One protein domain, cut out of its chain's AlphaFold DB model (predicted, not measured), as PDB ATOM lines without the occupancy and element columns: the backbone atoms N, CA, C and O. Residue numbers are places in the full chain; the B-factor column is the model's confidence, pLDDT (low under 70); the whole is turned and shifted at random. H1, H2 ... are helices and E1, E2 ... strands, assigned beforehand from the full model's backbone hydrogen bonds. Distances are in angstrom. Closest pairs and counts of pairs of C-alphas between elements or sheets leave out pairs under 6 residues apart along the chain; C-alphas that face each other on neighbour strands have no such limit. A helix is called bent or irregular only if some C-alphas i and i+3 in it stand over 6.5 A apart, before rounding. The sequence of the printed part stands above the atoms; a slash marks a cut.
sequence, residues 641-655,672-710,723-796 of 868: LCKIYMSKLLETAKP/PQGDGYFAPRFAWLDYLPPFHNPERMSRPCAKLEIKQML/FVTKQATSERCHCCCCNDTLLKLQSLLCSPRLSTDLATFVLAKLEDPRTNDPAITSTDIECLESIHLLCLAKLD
ATOM      1  N   LEU A 641     132.441 114.575 115.139       89.88
ATOM      2  CA  LEU A 641     131.564 114.924 116.261       89.88
ATOM      3  C   LEU A 641     130.380 113.957 116.399       89.88
ATOM      4  O   LEU A 641     130.082 113.511 117.508       89.88
ATOM      5  N   CYS A 642     129.750 113.561 115.289       89.12
ATOM      6  CA  CYS A 642     128.703 112.538 115.290       89.12
ATOM      7  C   CYS A 642     129.234 111.196 115.811       89.12
ATOM      8  O   CYS A 642     128.571 110.566 116.632       89.12
ATOM      9  N   LYS A 643     130.453 110.785 115.428       86.94
ATOM     10  CA  LYS A 643     131.127 109.594 115.980       86.94
ATOM     11  C   LYS A 643     131.287 109.682 117.506       86.94
ATOM     12  O   LYS A 643     130.968 108.717 118.197       86.94
ATOM     13  N   ILE A 644     131.716 110.830 118.040       86.25
ATOM     14  CA  ILE A 644     131.866 111.054 119.492       86.25
ATOM     15  C   ILE A 644     130.510 111.009 120.215       86.25
ATOM     16  O   ILE A 644     130.371 110.319 121.229       86.25
ATOM     17  N   TYR A 645     129.491 111.707 119.699       87.62
ATOM     18  CA  TYR A 645     128.143 111.693 120.275       87.62
ATOM     19  C   TYR A 645     127.528 110.286 120.266       87.62
ATOM     20  O   TYR A 645     126.985 109.860 121.285       87.62
ATOM     21  N   MET A 646     127.662 109.547 119.162       84.44
ATOM     22  CA  MET A 646     127.161 108.176 119.031       84.44
ATOM     23  C   MET A 646     127.831 107.222 120.023       84.44
ATOM     24  O   MET A 646     127.124 106.533 120.758       84.44
ATOM     25  N   SER A 647     129.167 107.225 120.124       82.69
ATOM     26  CA  SER A 647     129.881 106.415 121.125       82.69
ATOM     27  C   SER A 647     129.419 106.731 122.548       82.69
ATOM     28  O   SER A 647     129.115 105.820 123.313       82.69
ATOM     29  N   LYS A 648     129.284 108.019 122.894       81.44
ATOM     30  CA  LYS A 648     128.843 108.448 124.229       81.44
ATOM     31  C   LYS A 648     127.407 108.006 124.547       81.44
ATOM     32  O   LYS A 648     127.148 107.591 125.674       81.44
ATOM     33  N   LEU A 649     126.488 108.069 123.579       79.81
ATOM     34  CA  LEU A 649     125.107 107.596 123.749       79.81
ATOM     35  C   LEU A 649     125.058 106.072 123.943       79.81
ATOM     36  O   LEU A 649     124.436 105.602 124.899       79.81
ATOM     37  N   LEU A 650     125.776 105.314 123.106       76.44
ATOM     38  CA  LEU A 650     125.867 103.851 123.192       76.44
ATOM     39  C   LEU A 650     126.560 103.374 124.483       76.44
ATOM     40  O   LEU A 650     126.161 102.366 125.056       76.44
ATOM     41  N   GLU A 651     127.538 104.118 125.007       71.75
ATOM     42  CA  GLU A 651     128.094 103.872 126.344       71.75
ATOM     43  C   GLU A 651     127.068 104.097 127.462       71.75
ATOM     44  O   GLU A 651     127.021 103.322 128.415       71.75
ATOM     45  N   THR A 652     126.235 105.142 127.378       64.44
ATOM     46  CA  THR A 652     125.204 105.409 128.400       64.44
ATOM     47  C   THR A 652     124.031 104.420 128.389       64.44
ATOM     48  O   THR A 652     123.250 104.403 129.344       64.44
ATOM     49  N   ALA A 653     123.936 103.574 127.360       56.88
ATOM     50  CA  ALA A 653     123.028 102.429 127.306       56.88
ATOM     51  C   ALA A 653     123.568 101.180 128.037       56.88
ATOM     52  O   ALA A 653     122.807 100.254 128.297       56.88
ATOM     53  N   LYS A 654     124.857 101.118 128.411       56.03
ATOM     54  CA  LYS A 654     125.408  99.927 129.082       56.03
ATOM     55  C   LYS A 654     125.201  99.975 130.609       56.03
ATOM     56  O   LYS A 654     125.592 100.959 131.244       56.03
ATOM     57  N   PRO A 655     124.627  98.927 131.235       44.94
ATOM     58  CA  PRO A 655     124.419  98.890 132.680       44.94
ATOM     59  C   PRO A 655     125.727  98.570 133.421       44.94
ATOM     60  O   PRO A 655     126.095  97.412 133.594       44.94
ATOM     61  N   PRO A 672     124.678 125.123 121.198       63.62
ATOM     62  CA  PRO A 672     125.745 126.059 120.852       63.62
ATOM     63  C   PRO A 672     125.184 127.285 120.119       63.62
ATOM     64  O   PRO A 672     124.372 127.151 119.205       63.62
ATOM     65  N   GLN A 673     125.562 128.484 120.569       57.44
ATOM     66  CA  GLN A 673     124.992 129.741 120.082       57.44
ATOM     67  C   GLN A 673     125.875 130.338 118.986       57.44
ATOM     68  O   GLN A 673     126.990 130.773 119.260       57.44
ATOM     69  N   GLY A 674     125.361 130.379 117.758       57.97
ATOM     70  CA  GLY A 674     126.044 130.927 116.588       57.97
ATOM     71  C   GLY A 674     125.176 130.844 115.332       57.97
ATOM     72  O   GLY A 674     123.983 130.549 115.417       57.97
ATOM     73  N   ASP A 675     125.777 131.108 114.175       65.75
ATOM     74  CA  ASP A 675     125.140 131.076 112.850       65.75
ATOM     75  C   ASP A 675     125.474 129.805 112.038       65.75
ATOM     76  O   ASP A 675     125.035 129.666 110.896       65.75
ATOM     77  N   GLY A 676     126.260 128.891 112.618       74.31
ATOM     78  CA  GLY A 676     126.708 127.641 112.009       74.31
ATOM     79  C   GLY A 676     125.660 126.522 111.960       74.31
ATOM     80  O   GLY A 676     124.497 126.709 111.608       74.31
ATOM     81  N   TYR A 677     126.098 125.295 112.244       82.44
ATOM     82  CA  TYR A 677     125.439 124.078 111.751       82.44
ATOM     83  C   TYR A 677     124.502 123.382 112.747       82.44
ATOM     84  O   TYR A 677     123.823 122.426 112.364       82.44
ATOM     85  N   PHE A 678     124.419 123.869 113.986       87.44
ATOM     86  CA  PHE A 678     123.441 123.429 114.985       87.44
ATOM     87  C   PHE A 678     122.060 124.027 114.681       87.44
ATOM     88  O   PHE A 678     121.690 125.089 115.179       87.44
ATOM     89  N   ALA A 679     121.285 123.346 113.837       85.44
ATOM     90  CA  ALA A 679     119.981 123.834 113.403       85.44
ATOM     91  C   ALA A 679     118.893 123.689 114.491       85.44
ATOM     92  O   ALA A 679     118.981 122.802 115.353       85.44
ATOM     93  N   PRO A 680     117.825 124.511 114.442       85.31
ATOM     94  CA  PRO A 680     116.639 124.316 115.267       85.31
ATOM     95  C   PRO A 680     116.063 122.907 115.088       85.31
ATOM     96  O   PRO A 680     115.790 122.468 113.971       85.31
ATOM     97  N   ARG A 681     115.863 122.197 116.202       88.81
ATOM     98  CA  ARG A 681     115.235 120.869 116.208       88.81
ATOM     99  C   ARG A 681     113.776 120.969 115.764       88.81
ATOM    100  O   ARG A 681     113.056 121.858 116.216       88.81
ATOM    101  N   PHE A 682     113.316 120.029 114.942       88.69
ATOM    102  CA  PHE A 682     111.897 119.934 114.597       88.69
ATOM    103  C   PHE A 682     111.043 119.603 115.831       88.69
ATOM    104  O   PHE A 682     111.386 118.708 116.604       88.69
ATOM    105  N   ALA A 683     109.895 120.269 115.983       86.50
ATOM    106  CA  ALA A 683     109.022 120.116 117.153       86.50
ATOM    107  C   ALA A 683     108.512 118.675 117.371       86.50
ATOM    108  O   ALA A 683     108.277 118.270 118.507       86.50
ATOM    109  N   TRP A 684     108.394 117.870 116.308       89.69
ATOM    110  CA  TRP A 684     107.986 116.465 116.408       89.69
ATOM    111  C   TRP A 684     108.983 115.575 117.175       89.69
ATOM    112  O   TRP A 684     108.584 114.532 117.688       89.69
ATOM    113  N   LEU A 685     110.248 115.989 117.324       89.25
ATOM    114  CA  LEU A 685     111.264 115.237 118.074       89.25
ATOM    115  C   LEU A 685     111.000 115.203 119.588       89.25
ATOM    116  O   LEU A 685     111.416 114.258 120.253       89.25
ATOM    117  N   ASP A 686     110.295 116.195 120.139       88.38
ATOM    118  CA  ASP A 686     109.977 116.265 121.578       88.38
ATOM    119  C   ASP A 686     108.848 115.305 121.995       88.38
ATOM    120  O   ASP A 686     108.609 115.082 123.183       88.38
ATOM    121  N   TYR A 687     108.174 114.717 121.007       87.75
ATOM    122  CA  TYR A 687     107.111 113.726 121.162       87.75
ATOM    123  C   TYR A 687     107.604 112.277 121.008       87.75
ATOM    124  O   TYR A 687     106.848 111.340 121.263       87.75
ATOM    125  N   LEU A 688     108.869 112.084 120.622       87.38
ATOM    126  CA  LEU A 688     109.520 110.776 120.529       87.38
ATOM    127  C   LEU A 688     110.248 110.414 121.836       87.38
ATOM    128  O   LEU A 688     110.496 111.293 122.672       87.38
ATOM    129  N   PRO A 689     110.621 109.136 122.045       83.12
ATOM    130  CA  PRO A 689     111.492 108.767 123.151       83.12
ATOM    131  C   PRO A 689     112.852 109.491 123.053       83.12
ATOM    132  O   PRO A 689     113.349 109.734 121.949       83.12
ATOM    133  N   PRO A 690     113.473 109.864 124.187       80.56
ATOM    134  CA  PRO A 690     113.032 109.608 125.560       80.56
ATOM    135  C   PRO A 690     111.939 110.581 126.061       80.56
ATOM    136  O   PRO A 690     111.276 110.307 127.064       80.56
ATOM    137  N   PHE A 691     111.710 111.712 125.391       84.81
ATOM    138  CA  PHE A 691     110.910 112.821 125.929       84.81
ATOM    139  C   PHE A 691     109.402 112.548 125.976       84.81
ATOM    140  O   PHE A 691     108.786 112.812 127.007       84.81
ATOM    141  N   HIS A 692     108.814 111.990 124.914       83.69
ATOM    142  CA  HIS A 692     107.376 111.699 124.736       83.69
ATOM    143  C   HIS A 692     106.407 112.908 124.792       83.69
ATOM    144  O   HIS A 692     105.296 112.833 124.270       83.69
ATOM    145  N   ASN A 693     106.788 114.010 125.439       82.75
ATOM    146  CA  ASN A 693     106.082 115.290 125.506       82.75
ATOM    147  C   ASN A 693     107.119 116.391 125.846       82.75
ATOM    148  O   ASN A 693     107.899 116.182 126.787       82.75
ATOM    149  N   PRO A 694     107.100 117.568 125.181       80.62
ATOM    150  CA  PRO A 694     107.915 118.741 125.532       80.62
ATOM    151  C   PRO A 694     108.023 119.058 127.037       80.62
ATOM    152  O   PRO A 694     109.096 119.425 127.519       80.62
ATOM    153  N   GLU A 695     106.954 118.857 127.818       79.75
ATOM    154  CA  GLU A 695     106.952 119.054 129.276       79.75
ATOM    155  C   GLU A 695     107.981 118.211 130.041       79.75
ATOM    156  O   GLU A 695     108.352 118.572 131.158       79.75
ATOM    157  N   ARG A 696     108.416 117.055 129.521       76.19
ATOM    158  CA  ARG A 696     109.430 116.244 130.217       76.19
ATOM    159  C   ARG A 696     110.821 116.858 130.099       76.19
ATOM    160  O   ARG A 696     111.604 116.755 131.041       76.19
ATOM    161  N   MET A 697     111.094 117.546 128.990       71.75
ATOM    162  CA  MET A 697     112.376 118.193 128.721       71.75
ATOM    163  C   MET A 697     112.618 119.408 129.634       71.75
ATOM    164  O   MET A 697     113.759 119.638 130.037       71.75
ATOM    165  N   SER A 698     111.561 120.148 129.996       71.94
ATOM    166  CA  SER A 698     111.621 121.366 130.824       71.94
ATOM    167  C   SER A 698     111.569 121.134 132.342       71.94
ATOM    168  O   SER A 698     111.778 122.074 133.111       71.94
ATOM    169  N   ARG A 699     111.315 119.900 132.803       73.06
ATOM    170  CA  ARG A 699     111.292 119.562 134.239       73.06
ATOM    171  C   ARG A 699     112.687 119.676 134.876       73.06
ATOM    172  O   ARG A 699     113.684 119.346 134.227       73.06
ATOM    173  N   PRO A 700     112.783 120.087 136.158       72.19
ATOM    174  CA  PRO A 700     114.053 120.107 136.877       72.19
ATOM    175  C   PRO A 700     114.681 118.707 136.930       72.19
ATOM    176  O   PRO A 700     113.992 117.691 137.024       72.19
ATOM    177  N   CYS A 701     116.010 118.653 136.859       78.00
ATOM    178  CA  CYS A 701     116.756 117.401 136.797       78.00
ATOM    179  C   CYS A 701     116.648 116.606 138.109       78.00
ATOM    180  O   CYS A 701     117.212 117.005 139.123       78.00
ATOM    181  N   ALA A 702     116.026 115.424 138.063       72.25
ATOM    182  CA  ALA A 702     115.847 114.541 139.224       72.25
ATOM    183  C   ALA A 702     117.165 114.065 139.880       72.25
ATOM    184  O   ALA A 702     117.153 113.599 141.016       72.25
ATOM    185  N   LYS A 703     118.305 114.189 139.183       71.62
ATOM    186  CA  LYS A 703     119.646 113.835 139.693       71.62
ATOM    187  C   LYS A 703     120.379 114.998 140.388       71.62
ATOM    188  O   LYS A 703     121.476 114.795 140.906       71.62
ATOM    189  N   LEU A 704     119.795 116.199 140.403       69.44
ATOM    190  CA  LEU A 704     120.374 117.417 140.976       69.44
ATOM    191  C   LEU A 704     119.549 117.925 142.163       69.44
ATOM    192  O   LEU A 704     118.341 118.111 142.051       69.44
ATOM    193  N   GLU A 705     120.216 118.225 143.278       60.78
ATOM    194  CA  GLU A 705     119.641 118.972 144.396       60.78
ATOM    195  C   GLU A 705     120.301 120.351 144.526       60.78
ATOM    196  O   GLU A 705     121.519 120.507 144.395       60.78
ATOM    197  N   ILE A 706     119.471 121.364 144.785       56.66
ATOM    198  CA  ILE A 706     119.890 122.750 144.997       56.66
ATOM    199  C   ILE A 706     119.934 122.998 146.506       56.66
ATOM    200  O   ILE A 706     118.887 123.098 147.144       56.66
ATOM    201  N   LYS A 707     121.135 123.129 147.083       48.41
ATOM    202  CA  LYS A 707     121.301 123.616 148.459       48.41
ATOM    203  C   LYS A 707     121.587 125.113 148.454       48.41
ATOM    204  O   LYS A 707     122.657 125.552 148.047       48.41
ATOM    205  N   GLN A 708     120.626 125.889 148.945       43.72
ATOM    206  CA  GLN A 708     120.773 127.325 149.158       43.72
ATOM    207  C   GLN A 708     121.224 127.566 150.608       43.72
ATOM    208  O   GLN A 708     120.506 127.227 151.544       43.72
ATOM    209  N   MET A 709     122.423 128.120 150.801       39.59
ATOM    210  CA  MET A 709     122.934 128.483 152.129       39.59
ATOM    211  C   MET A 709     122.490 129.905 152.490       39.59
ATOM    212  O   MET A 709     122.747 130.839 151.729       39.59
ATOM    213  N   LEU A 710     121.858 130.090 153.654       39.03
ATOM    214  CA  LEU A 710     121.526 131.424 154.167       39.03
ATOM    215  C   LEU A 710     122.768 132.089 154.780       39.03
ATOM    216  O   LEU A 710     122.998 132.017 155.985       39.03
ATOM    217  N   PHE A 723     125.600 123.071 143.298       48.38
ATOM    218  CA  PHE A 723     124.729 121.920 143.074       48.38
ATOM    219  C   PHE A 723     125.304 120.668 143.740       48.38
ATOM    220  O   PHE A 723     126.515 120.459 143.723       48.38
ATOM    221  N   VAL A 724     124.440 119.809 144.288       47.72
ATOM    222  CA  VAL A 724     124.840 118.515 144.860       47.72
ATOM    223  C   VAL A 724     124.120 117.395 144.115       47.72
ATOM    224  O   VAL A 724     122.896 117.409 143.973       47.72
ATOM    225  N   THR A 725     124.869 116.407 143.626       51.53
ATOM    226  CA  THR A 725     124.302 115.190 143.032       51.53
ATOM    227  C   THR A 725     123.710 114.300 144.117       51.53
ATOM    228  O   THR A 725     124.421 113.903 145.043       51.53
ATOM    229  N   LYS A 726     122.436 113.922 143.984       52.88
ATOM    230  CA  LYS A 726     121.860 112.851 144.813       52.88
ATOM    231  C   LYS A 726     122.401 111.489 144.381       52.88
ATOM    232  O   LYS A 726     122.704 111.282 143.205       52.88
ATOM    233  N   GLN A 727     122.465 110.543 145.321       48.94
ATOM    234  CA  GLN A 727     122.564 109.126 144.964       48.94
ATOM    235  C   GLN A 727     121.381 108.774 144.054       48.94
ATOM    236  O   GLN A 727     120.249 109.190 144.306       48.94
ATOM    237  N   ALA A 728     121.664 108.081 142.952       49.75
ATOM    238  CA  ALA A 728     120.690 107.897 141.890       49.75
ATOM    239  C   ALA A 728     119.536 106.988 142.334       49.75
ATOM    240  O   ALA A 728     119.754 105.845 142.735       49.75
ATOM    241  N   THR A 729     118.302 107.468 142.175       48.44
ATOM    242  CA  THR A 729     117.151 106.575 142.014       48.44
ATOM    243  C   THR A 729     117.314 105.767 140.721       48.44
ATOM    244  O   THR A 729     117.994 106.199 139.786       48.44
ATOM    245  N   SER A 730     116.693 104.586 140.660       53.41
ATOM    246  CA  SER A 730     116.891 103.608 139.574       53.41
ATOM    247  C   SER A 730     116.363 104.041 138.193       53.41
ATOM    248  O   SER A 730     116.493 103.290 137.229       53.41
ATOM    249  N   GLU A 731     115.748 105.218 138.082       61.31
ATOM    250  CA  GLU A 731     115.065 105.688 136.874       61.31
ATOM    251  C   GLU A 731     115.935 106.637 136.031       61.31
ATOM    252  O   GLU A 731     116.715 107.459 136.532       61.31
ATOM    253  N   ARG A 732     115.783 106.558 134.703       69.81
ATOM    254  CA  ARG A 732     116.419 107.506 133.776       69.81
ATOM    255  C   ARG A 732     115.760 108.884 133.880       69.81
ATOM    256  O   ARG A 732     114.553 109.012 134.063       69.81
ATOM    257  N   CYS A 733     116.570 109.936 133.759       76.62
ATOM    258  CA  CYS A 733     116.084 111.311 133.844       76.62
ATOM    259  C   CYS A 733     115.861 111.886 132.441       76.62
ATOM    260  O   CYS A 733     116.761 111.874 131.603       76.62
ATOM    261  N   HIS A 734     114.659 112.409 132.213       80.19
ATOM    262  CA  HIS A 734     114.146 112.809 130.900       80.19
ATOM    263  C   HIS A 734     114.307 114.314 130.604       80.19
ATOM    264  O   HIS A 734     113.781 114.807 129.612       80.19
ATOM    265  N   CYS A 735     115.011 115.063 131.463       80.12
ATOM    266  CA  CYS A 735     115.227 116.498 131.276       80.12
ATOM    267  C   CYS A 735     116.307 116.788 130.220       80.12
ATOM    268  O   CYS A 735     117.149 115.937 129.907       80.12
ATOM    269  N   CYS A 736     116.335 118.026 129.726       78.50
ATOM    270  CA  CYS A 736     117.343 118.499 128.780       78.50
ATOM    271  C   CYS A 736     118.794 118.301 129.265       78.50
ATOM    272  O   CYS A 736     119.624 117.815 128.503       78.50
ATOM    273  N   CYS A 737     119.100 118.575 130.541       77.50
ATOM    274  CA  CYS A 737     120.463 118.459 131.076       77.50
ATOM    275  C   CYS A 737     121.019 117.023 131.051       77.50
ATOM    276  O   CYS A 737     122.217 116.834 130.865       77.50
ATOM    277  N   CYS A 738     120.172 116.001 131.221       79.69
ATOM    278  CA  CYS A 738     120.605 114.599 131.143       79.69
ATOM    279  C   CYS A 738     120.673 114.057 129.708       79.69
ATOM    280  O   CYS A 738     121.298 113.023 129.494       79.69
ATOM    281  N   ASN A 739     120.062 114.748 128.741       81.25
ATOM    282  CA  ASN A 739     119.943 114.309 127.348       81.25
ATOM    283  C   ASN A 739     120.632 115.280 126.362       81.25
ATOM    284  O   ASN A 739     120.408 115.194 125.158       81.25
ATOM    285  N   ASP A 740     121.501 116.171 126.860       83.69
ATOM    286  CA  ASP A 740     122.251 117.185 126.095       83.69
ATOM    287  C   ASP A 740     122.875 116.629 124.805       83.69
ATOM    288  O   ASP A 740     122.691 117.182 123.725       83.69
ATOM    289  N   THR A 741     123.558 115.489 124.902       85.75
ATOM    290  CA  THR A 741     124.252 114.861 123.768       85.75
ATOM    291  C   THR A 741     123.285 114.343 122.695       85.75
ATOM    292  O   THR A 741     123.583 114.463 121.509       85.75
ATOM    293  N   LEU A 742     122.098 113.854 123.078       87.12
ATOM    294  CA  LEU A 742     121.037 113.501 122.127       87.12
ATOM    295  C   LEU A 742     120.468 114.759 121.456       87.12
ATOM    296  O   LEU A 742     120.309 114.790 120.239       87.12
ATOM    297  N   LEU A 743     120.203 115.814 122.231       87.88
ATOM    298  CA  LEU A 743     119.644 117.070 121.724       87.88
ATOM    299  C   LEU A 743     120.605 117.785 120.756       87.88
ATOM    300  O   LEU A 743     120.170 118.285 119.718       87.88
ATOM    301  N   LYS A 744     121.911 117.784 121.047       89.44
ATOM    302  CA  LYS A 744     122.952 118.321 120.156       89.44
ATOM    303  C   LYS A 744     123.113 117.499 118.876       89.44
ATOM    304  O   LYS A 744     123.196 118.088 117.803       89.44
ATOM    305  N   LEU A 745     123.093 116.166 118.959       90.69
ATOM    306  CA  LEU A 745     123.133 115.300 117.775       90.69
ATOM    307  C   LEU A 745     121.886 115.489 116.893       90.69
ATOM    308  O   LEU A 745     122.014 115.674 115.687       90.69
ATOM    309  N   GLN A 746     120.690 115.535 117.488       90.81
ATOM    310  CA  GLN A 746     119.451 115.851 116.768       90.81
ATOM    311  C   GLN A 746     119.524 117.225 116.078       90.81
ATOM    312  O   GLN A 746     119.072 117.352 114.945       90.81
ATOM    313  N   SER A 747     120.109 118.242 116.722       90.88
ATOM    314  CA  SER A 747     120.285 119.585 116.146       90.88
ATOM    315  C   SER A 747     121.221 119.599 114.925       90.88
ATOM    316  O   SER A 747     120.892 120.236 113.924       90.88
ATOM    317  N   LEU A 748     122.323 118.837 114.945       90.44
ATOM    318  CA  LEU A 748     123.185 118.651 113.765       90.44
ATOM    319  C   LEU A 748     122.468 117.900 112.634       90.44
ATOM    320  O   LEU A 748     122.581 118.277 111.472       90.44
ATOM    321  N   LEU A 749     121.688 116.865 112.955       90.25
ATOM    322  CA  LEU A 749     120.939 116.087 111.959       90.25
ATOM    323  C   LEU A 749     119.706 116.831 111.408       90.25
ATOM    324  O   LEU A 749     119.226 116.501 110.328       90.25
ATOM    325  N   CYS A 750     119.229 117.877 112.088       90.06
ATOM    326  CA  CYS A 750     118.262 118.831 111.533       90.06
ATOM    327  C   CYS A 750     118.908 119.850 110.570       90.06
ATOM    328  O   CYS A 750     118.197 120.667 109.981       90.06
ATOM    329  N   SER A 751     120.238 119.843 110.403       87.25
ATOM    330  CA  SER A 751     120.943 120.815 109.565       87.25
ATOM    331  C   SER A 751     120.567 120.684 108.084       87.25
ATOM    332  O   SER A 751     120.632 119.581 107.530       87.25
ATOM    333  N   PRO A 752     120.277 121.796 107.375       82.00
ATOM    334  CA  PRO A 752     120.065 121.783 105.926       82.00
ATOM    335  C   PRO A 752     121.233 121.188 105.124       82.00
ATOM    336  O   PRO A 752     121.030 120.782 103.979       82.00
ATOM    337  N   ARG A 753     122.438 121.137 105.714       83.06
ATOM    338  CA  ARG A 753     123.656 120.576 105.113       83.06
ATOM    339  C   ARG A 753     123.931 119.107 105.451       83.06
ATOM    340  O   ARG A 753     124.962 118.610 105.026       83.06
ATOM    341  N   LEU A 754     123.042 118.395 106.154       87.56
ATOM    342  CA  LEU A 754     123.184 116.947 106.372       87.56
ATOM    343  C   LEU A 754     123.434 116.230 105.030       87.56
ATOM    344  O   LEU A 754     122.543 116.202 104.174       87.56
ATOM    345  N   SER A 755     124.631 115.671 104.837       88.81
ATOM    346  CA  SER A 755     125.011 114.915 103.641       88.81
ATOM    347  C   SER A 755     124.376 113.515 103.646       88.81
ATOM    348  O   SER A 755     123.957 113.000 104.686       88.81
ATOM    349  N   THR A 756     124.238 112.898 102.468       91.19
ATOM    350  CA  THR A 756     123.799 111.491 102.340       91.19
ATOM    351  C   THR A 756     124.748 110.553 103.071       91.19
ATOM    352  O   THR A 756     124.328 109.599 103.722       91.19
ATOM    353  N   ASP A 757     126.032 110.866 103.007       90.88
ATOM    354  CA  ASP A 757     127.103 109.988 103.442       90.88
ATOM    355  C   ASP A 757     127.189 110.011 104.975       90.88
ATOM    356  O   ASP A 757     127.292 108.956 105.600       90.88
ATOM    357  N   LEU A 758     126.995 111.185 105.599       90.31
ATOM    358  CA  LEU A 758     126.850 111.320 107.051       90.31
ATOM    359  C   LEU A 758     125.595 110.605 107.573       90.31
ATOM    360  O   LEU A 758     125.671 109.887 108.570       90.31
ATOM    361  N   ALA A 759     124.447 110.760 106.903       91.06
ATOM    362  CA  ALA A 759     123.216 110.062 107.286       91.06
ATOM    363  C   ALA A 759     123.378 108.530 107.190       91.06
ATOM    364  O   ALA A 759     122.948 107.802 108.084       91.06
ATOM    365  N   THR A 760     124.063 108.052 106.147       92.00
ATOM    366  CA  THR A 760     124.372 106.627 105.942       92.00
ATOM    367  C   THR A 760     125.345 106.113 107.006       92.00
ATOM    368  O   THR A 760     125.122 105.049 107.578       92.00
ATOM    369  N   PHE A 761     126.384 106.884 107.339       90.88
ATOM    370  CA  PHE A 761     127.331 106.570 108.413       90.88
ATOM    371  C   PHE A 761     126.654 106.464 109.788       90.88
ATOM    372  O   PHE A 761     126.962 105.548 110.551       90.88
ATOM    373  N   VAL A 762     125.716 107.364 110.108       88.94
ATOM    374  CA  VAL A 762     124.987 107.334 111.386       88.94
ATOM    375  C   VAL A 762     124.035 106.134 111.464       88.94
ATOM    376  O   VAL A 762     124.027 105.462 112.496       88.94
ATOM    377  N   LEU A 763     123.307 105.789 110.391       87.31
ATOM    378  CA  LEU A 763     122.493 104.560 110.355       87.31
ATOM    379  C   LEU A 763     123.359 103.297 110.462       87.31
ATOM    380  O   LEU A 763     123.119 102.474 111.339       87.31
ATOM    381  N   ALA A 764     124.444 103.195 109.691       86.56
ATOM    382  CA  ALA A 764     125.380 102.070 109.779       86.56
ATOM    383  C   ALA A 764     126.058 101.942 111.163       86.56
ATOM    384  O   ALA A 764     126.590 100.884 111.500       86.56
ATOM    385  N   LYS A 765     126.047 103.003 111.986       82.81
ATOM    386  CA  LYS A 765     126.487 102.982 113.393       82.81
ATOM    387  C   LYS A 765     125.389 102.630 114.398       82.81
ATOM    388  O   LYS A 765     125.730 102.233 115.510       82.81
ATOM    389  N   LEU A 766     124.117 102.740 114.022       81.00
ATOM    390  CA  LEU A 766     122.979 102.197 114.772       81.00
ATOM    391  C   LEU A 766     122.809 100.693 114.500       81.00
ATOM    392  O   LEU A 766     122.604  99.917 115.431       81.00
ATOM    393  N   GLU A 767     122.958 100.295 113.235       75.81
ATOM    394  CA  GLU A 767     122.739  98.938 112.713       75.81
ATOM    395  C   GLU A 767     123.939  97.982 112.889       75.81
ATOM    396  O   GLU A 767     123.802  96.780 112.666       75.81
ATOM    397  N   ASP A 768     125.114  98.485 113.299       71.25
ATOM    398  CA  ASP A 768     126.312  97.679 113.598       71.25
ATOM    399  C   ASP A 768     125.957  96.589 114.630       71.25
ATOM    400  O   ASP A 768     125.668  96.935 115.773       71.25
ATOM    401  N   PRO A 769     125.984  95.278 114.304       55.06
ATOM    402  CA  PRO A 769     125.358  94.237 115.131       55.06
ATOM    403  C   PRO A 769     125.966  94.069 116.535       55.06
ATOM    404  O   PRO A 769     125.417  93.341 117.356       55.06
ATOM    405  N   ARG A 770     127.059  94.776 116.846       52.06
ATOM    406  CA  ARG A 770     127.622  94.923 118.199       52.06
ATOM    407  C   ARG A 770     126.822  95.874 119.107       52.06
ATOM    408  O   ARG A 770     127.135  95.961 120.293       52.06
ATOM    409  N   THR A 771     125.807  96.571 118.587       51.97
ATOM    410  CA  THR A 771     124.781  97.278 119.378       51.97
ATOM    411  C   THR A 771     123.692  96.329 119.891       51.97
ATOM    412  O   THR A 771     123.075  96.626 120.907       51.97
ATOM    413  N   ASN A 772     123.522  95.150 119.278       50.06
ATOM    414  CA  ASN A 772     122.620  94.082 119.735       50.06
ATOM    415  C   ASN A 772     123.291  93.169 120.784       50.06
ATOM    416  O   ASN A 772     123.180  91.944 120.748       50.06
ATOM    417  N   ASP A 773     124.021  93.783 121.714       49.25
ATOM    418  CA  ASP A 773     124.567  93.137 122.910       49.25
ATOM    419  C   ASP A 773     123.385  92.752 123.829       49.25
ATOM    420  O   ASP A 773     122.619  93.644 124.201       49.25
ATOM    421  N   PRO A 774     123.182  91.472 124.206       50.50
ATOM    422  CA  PRO A 774     122.003  91.037 124.968       50.50
ATOM    423  C   PRO A 774     121.903  91.635 126.385       50.50
ATOM    424  O   PRO A 774     120.910  91.409 127.074       50.50
ATOM    425  N   ALA A 775     122.904  92.407 126.823       48.12
ATOM    426  CA  ALA A 775     122.850  93.237 128.024       48.12
ATOM    427  C   ALA A 775     122.130  94.595 127.834       48.12
ATOM    428  O   ALA A 775     121.943  95.315 128.817       48.12
ATOM    429  N   ILE A 776     121.747  94.974 126.607       54.16
ATOM    430  CA  ILE A 776     121.074  96.243 126.292       54.16
ATOM    431  C   ILE A 776     119.552  96.027 126.225       54.16
ATOM    432  O   ILE A 776     119.044  95.253 125.418       54.16
ATOM    433  N   THR A 777     118.808  96.723 127.088       52.41
ATOM    434  CA  THR A 777     117.342  96.624 127.184       52.41
ATOM    435  C   THR A 777     116.618  97.377 126.062       52.41
ATOM    436  O   THR A 777     117.120  98.361 125.526       52.41
ATOM    437  N   SER A 778     115.395  96.959 125.707       50.28
ATOM    438  CA  SER A 778     114.623  97.564 124.599       50.28
ATOM    439  C   SER A 778     114.404  99.077 124.757       50.28
ATOM    440  O   SER A 778     114.460  99.819 123.778       50.28
ATOM    441  N   THR A 779     114.264  99.534 126.004       48.34
ATOM    442  CA  THR A 779     114.163 100.941 126.443       48.34
ATOM    443  C   THR A 779     115.360 101.829 126.089       48.34
ATOM    444  O   THR A 779     115.345 103.034 126.337       48.34
ATOM    445  N   ASP A 780     116.439 101.243 125.585       53.31
ATOM    446  CA  ASP A 780     117.714 101.913 125.341       53.31
ATOM    447  C   ASP A 780     117.864 102.237 123.854       53.31
ATOM    448  O   ASP A 780     118.365 103.300 123.483       53.31
ATOM    449  N   ILE A 781     117.331 101.343 123.018       58.16
ATOM    450  CA  ILE A 781     117.196 101.493 121.569       58.16
ATOM    451  C   ILE A 781     116.144 102.571 121.252       58.16
ATOM    452  O   ILE A 781     116.334 103.364 120.331       58.16
ATOM    453  N   GLU A 782     115.082 102.677 122.059       60.97
ATOM    454  CA  GLU A 782     114.036 103.708 121.926       60.97
ATOM    455  C   GLU A 782     114.602 105.139 121.863       60.97
ATOM    456  O   GLU A 782     114.178 105.936 121.026       60.97
ATOM    457  N   CYS A 783     115.610 105.468 122.680       65.00
ATOM    458  CA  CYS A 783     116.271 106.782 122.668       65.00
ATOM    459  C   CYS A 783     116.892 107.142 121.303       65.00
ATOM    460  O   CYS A 783     117.034 108.322 120.974       65.00
ATOM    461  N   LEU A 784     117.263 106.129 120.515       79.38
ATOM    462  CA  LEU A 784     117.943 106.255 119.229       79.38
ATOM    463  C   LEU A 784     116.968 106.278 118.038       79.38
ATOM    464  O   LEU A 784     117.349 106.708 116.951       79.38
ATOM    465  N   GLU A 785     115.698 105.905 118.231       84.62
ATOM    466  CA  GLU A 785     114.656 105.939 117.190       84.62
ATOM    467  C   GLU A 785     114.481 107.355 116.599       84.62
ATOM    468  O   GLU A 785     114.302 107.525 115.393       84.62
ATOM    469  N   SER A 786     114.642 108.390 117.426       88.94
ATOM    470  CA  SER A 786     114.637 109.793 116.987       88.94
ATOM    471  C   SER A 786     115.807 110.164 116.055       88.94
ATOM    472  O   SER A 786     115.641 111.000 115.169       88.94
ATOM    473  N   ILE A 787     116.973 109.529 116.215       90.69
ATOM    474  CA  ILE A 787     118.158 109.700 115.354       90.69
ATOM    475  C   ILE A 787     117.958 108.923 114.048       90.69
ATOM    476  O   ILE A 787     118.192 109.463 112.964       90.69
ATOM    477  N   HIS A 788     117.474 107.681 114.156       89.81
ATOM    478  CA  HIS A 788     117.136 106.820 113.023       89.81
ATOM    479  C   HIS A 788     116.151 107.516 112.075       89.81
ATOM    480  O   HIS A 788     116.424 107.627 110.885       89.81
ATOM    481  N   LEU A 789     115.050 108.066 112.603       89.81
ATOM    482  CA  LEU A 789     114.044 108.775 111.807       89.81
ATOM    483  C   LEU A 789     114.589 110.033 111.111       89.81
ATOM    484  O   LEU A 789     114.192 110.302 109.980       89.81
ATOM    485  N   LEU A 790     115.514 110.782 111.727       91.38
ATOM    486  CA  LEU A 790     116.154 111.938 111.080       91.38
ATOM    487  C   LEU A 790     117.044 111.520 109.901       91.38
ATOM    488  O   LEU A 790     116.985 112.137 108.836       91.38
ATOM    489  N   CYS A 791     117.838 110.459 110.063       91.94
ATOM    490  CA  CYS A 791     118.710 109.961 108.997       91.94
ATOM    491  C   CYS A 791     117.902 109.276 107.883       91.94
ATOM    492  O   CYS A 791     118.151 109.515 106.702       91.94
ATOM    493  N   LEU A 792     116.879 108.495 108.239       90.38
ATOM    494  CA  LEU A 792     115.988 107.854 107.275       90.38
ATOM    495  C   LEU A 792     115.199 108.901 106.475       90.38
ATOM    496  O   LEU A 792     115.170 108.819 105.256       90.38
ATOM    497  N   ALA A 793     114.682 109.965 107.104       90.81
ATOM    498  CA  ALA A 793     114.004 111.060 106.396       90.81
ATOM    499  C   ALA A 793     114.904 111.831 105.403       90.81
ATOM    500  O   ALA A 793     114.388 112.546 104.539       90.81
ATOM    501  N   LYS A 794     116.235 111.693 105.505       91.00
ATOM    502  CA  LYS A 794     117.209 112.226 104.539       91.00
ATOM    503  C   LYS A 794     117.472 111.274 103.364       91.00
ATOM    504  O   LYS A 794     117.696 111.768 102.259       91.00
ATOM    505  N   LEU A 795     117.486 109.959 103.599       91.69
ATOM    506  CA  LEU A 795     117.857 108.937 102.606       91.69
ATOM    507  C   LEU A 795     116.650 108.309 101.900       91.69
ATOM    508  O   LEU A 795     116.646 108.179 100.680       91.69
ATOM    509  N   ASP A 796     115.631 107.934 102.669       90.88
ATOM    510  CA  ASP A 796     114.426 107.239 102.230       90.88
ATOM    511  C   ASP A 796     113.213 107.797 102.989       90.88
ATOM    512  O   ASP A 796     112.766 107.302 104.029       90.88
TER     513      ASP A 796
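This is residues 641 to 655, 672 to 710 and 723 to 796 of the 868 residues of an uncharacterized protein of Biomphalaria glabrata (UniProt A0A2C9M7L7). Four helices, H1, H4, H5 and H6, form an up-and-down bundle at one end of the domain, each running against the one before it in the chain. Well away from it, toward the other end of the longest axis, lies a small pair of antiparallel strands, E1 and E2, and the short helices H2 and H3 come between H1 and E1 in the chain, with H2 beside H6. The printed part has 128 residues, with six named helices and two named strands in the order H1, H2, H3, E1, E2, H4, H5, H6; the class is mostly helix. The whole is compact, with a radius of gyration of the C-alphas of 15.9 A, and spans 55 by 41 by 25 A.

E1, residues 704 to 706, and E2, residues 723 to 725, are antiparallel neighbours at 143 degrees, with N 705 and O 724 2.9 A apart and N 724 and O 705 3.0 A apart, both within hydrogen-bond range. E1 is apart from H4, residues 740 to 749. H1, residues 641 to 652, touches H4 at a steep tilt of 38 degrees, opposite ways; their closest C-alphas are those of Tyr 645 and Thr 741, 6.1 A. With residues 642 to 646 alone, H1 touches H5, residues 756 to 766, the closest C-alphas being those of Cys 642 and Val 762, 7.5 A. H5 and H6, residues 778 to 795, form a helical hairpin at a shallow tilt of 16 degrees; the closest C-alphas, of Ala 759 and Cys 791, are 4.8 A apart. H6 touches H4 with residues 786 to 791 alone, closest at the C-alphas of Leu 749 and Leu 790, 6.4 A. H2, residues 683 to 687, is close to H6 but not clearly touching, and only just touches H3, residues 694 to 697, with 3 pairs of C-alphas within 8 A, the closest those of Asp 686 and Pro 694, 5.1 A. In H1, H4 and H5 every O i to N i+4 pair is within hydrogen-bond range; H6 has 10 of 14, H2 has 0 of 1 but 2 of 2 O i to N i+3 pairs, and H3 is too short for an i+4 pair.

H1 begins at C-alpha 641, (131.564, 114.924, 116.261), and measures 16.7 A; H4 measures 14.2 A and H5 15.5 A. H6, 25.0 A long, ends at C-alpha 795, (117.857, 108.937, 102.606). It has a kink of 42 degrees near residue 785 and is only just irregular, with C-alphas 783 and 786 6.6 A apart.

The C-alphas farthest apart, of Leu 710 and Asp 796, are 57.7 A apart. Residues 656 to 671 and 711 to 722 are not printed, with gaps of 29.7 A and 15.0 A between the C-alphas across the cuts. The links E2 to H4 and H5 to H6 are long. The mean pLDDT of the printed part is 75.0; residues 652 to 655, 672 to 675, 704 to 710, 723 to 732 and 769 to 783 are under 70.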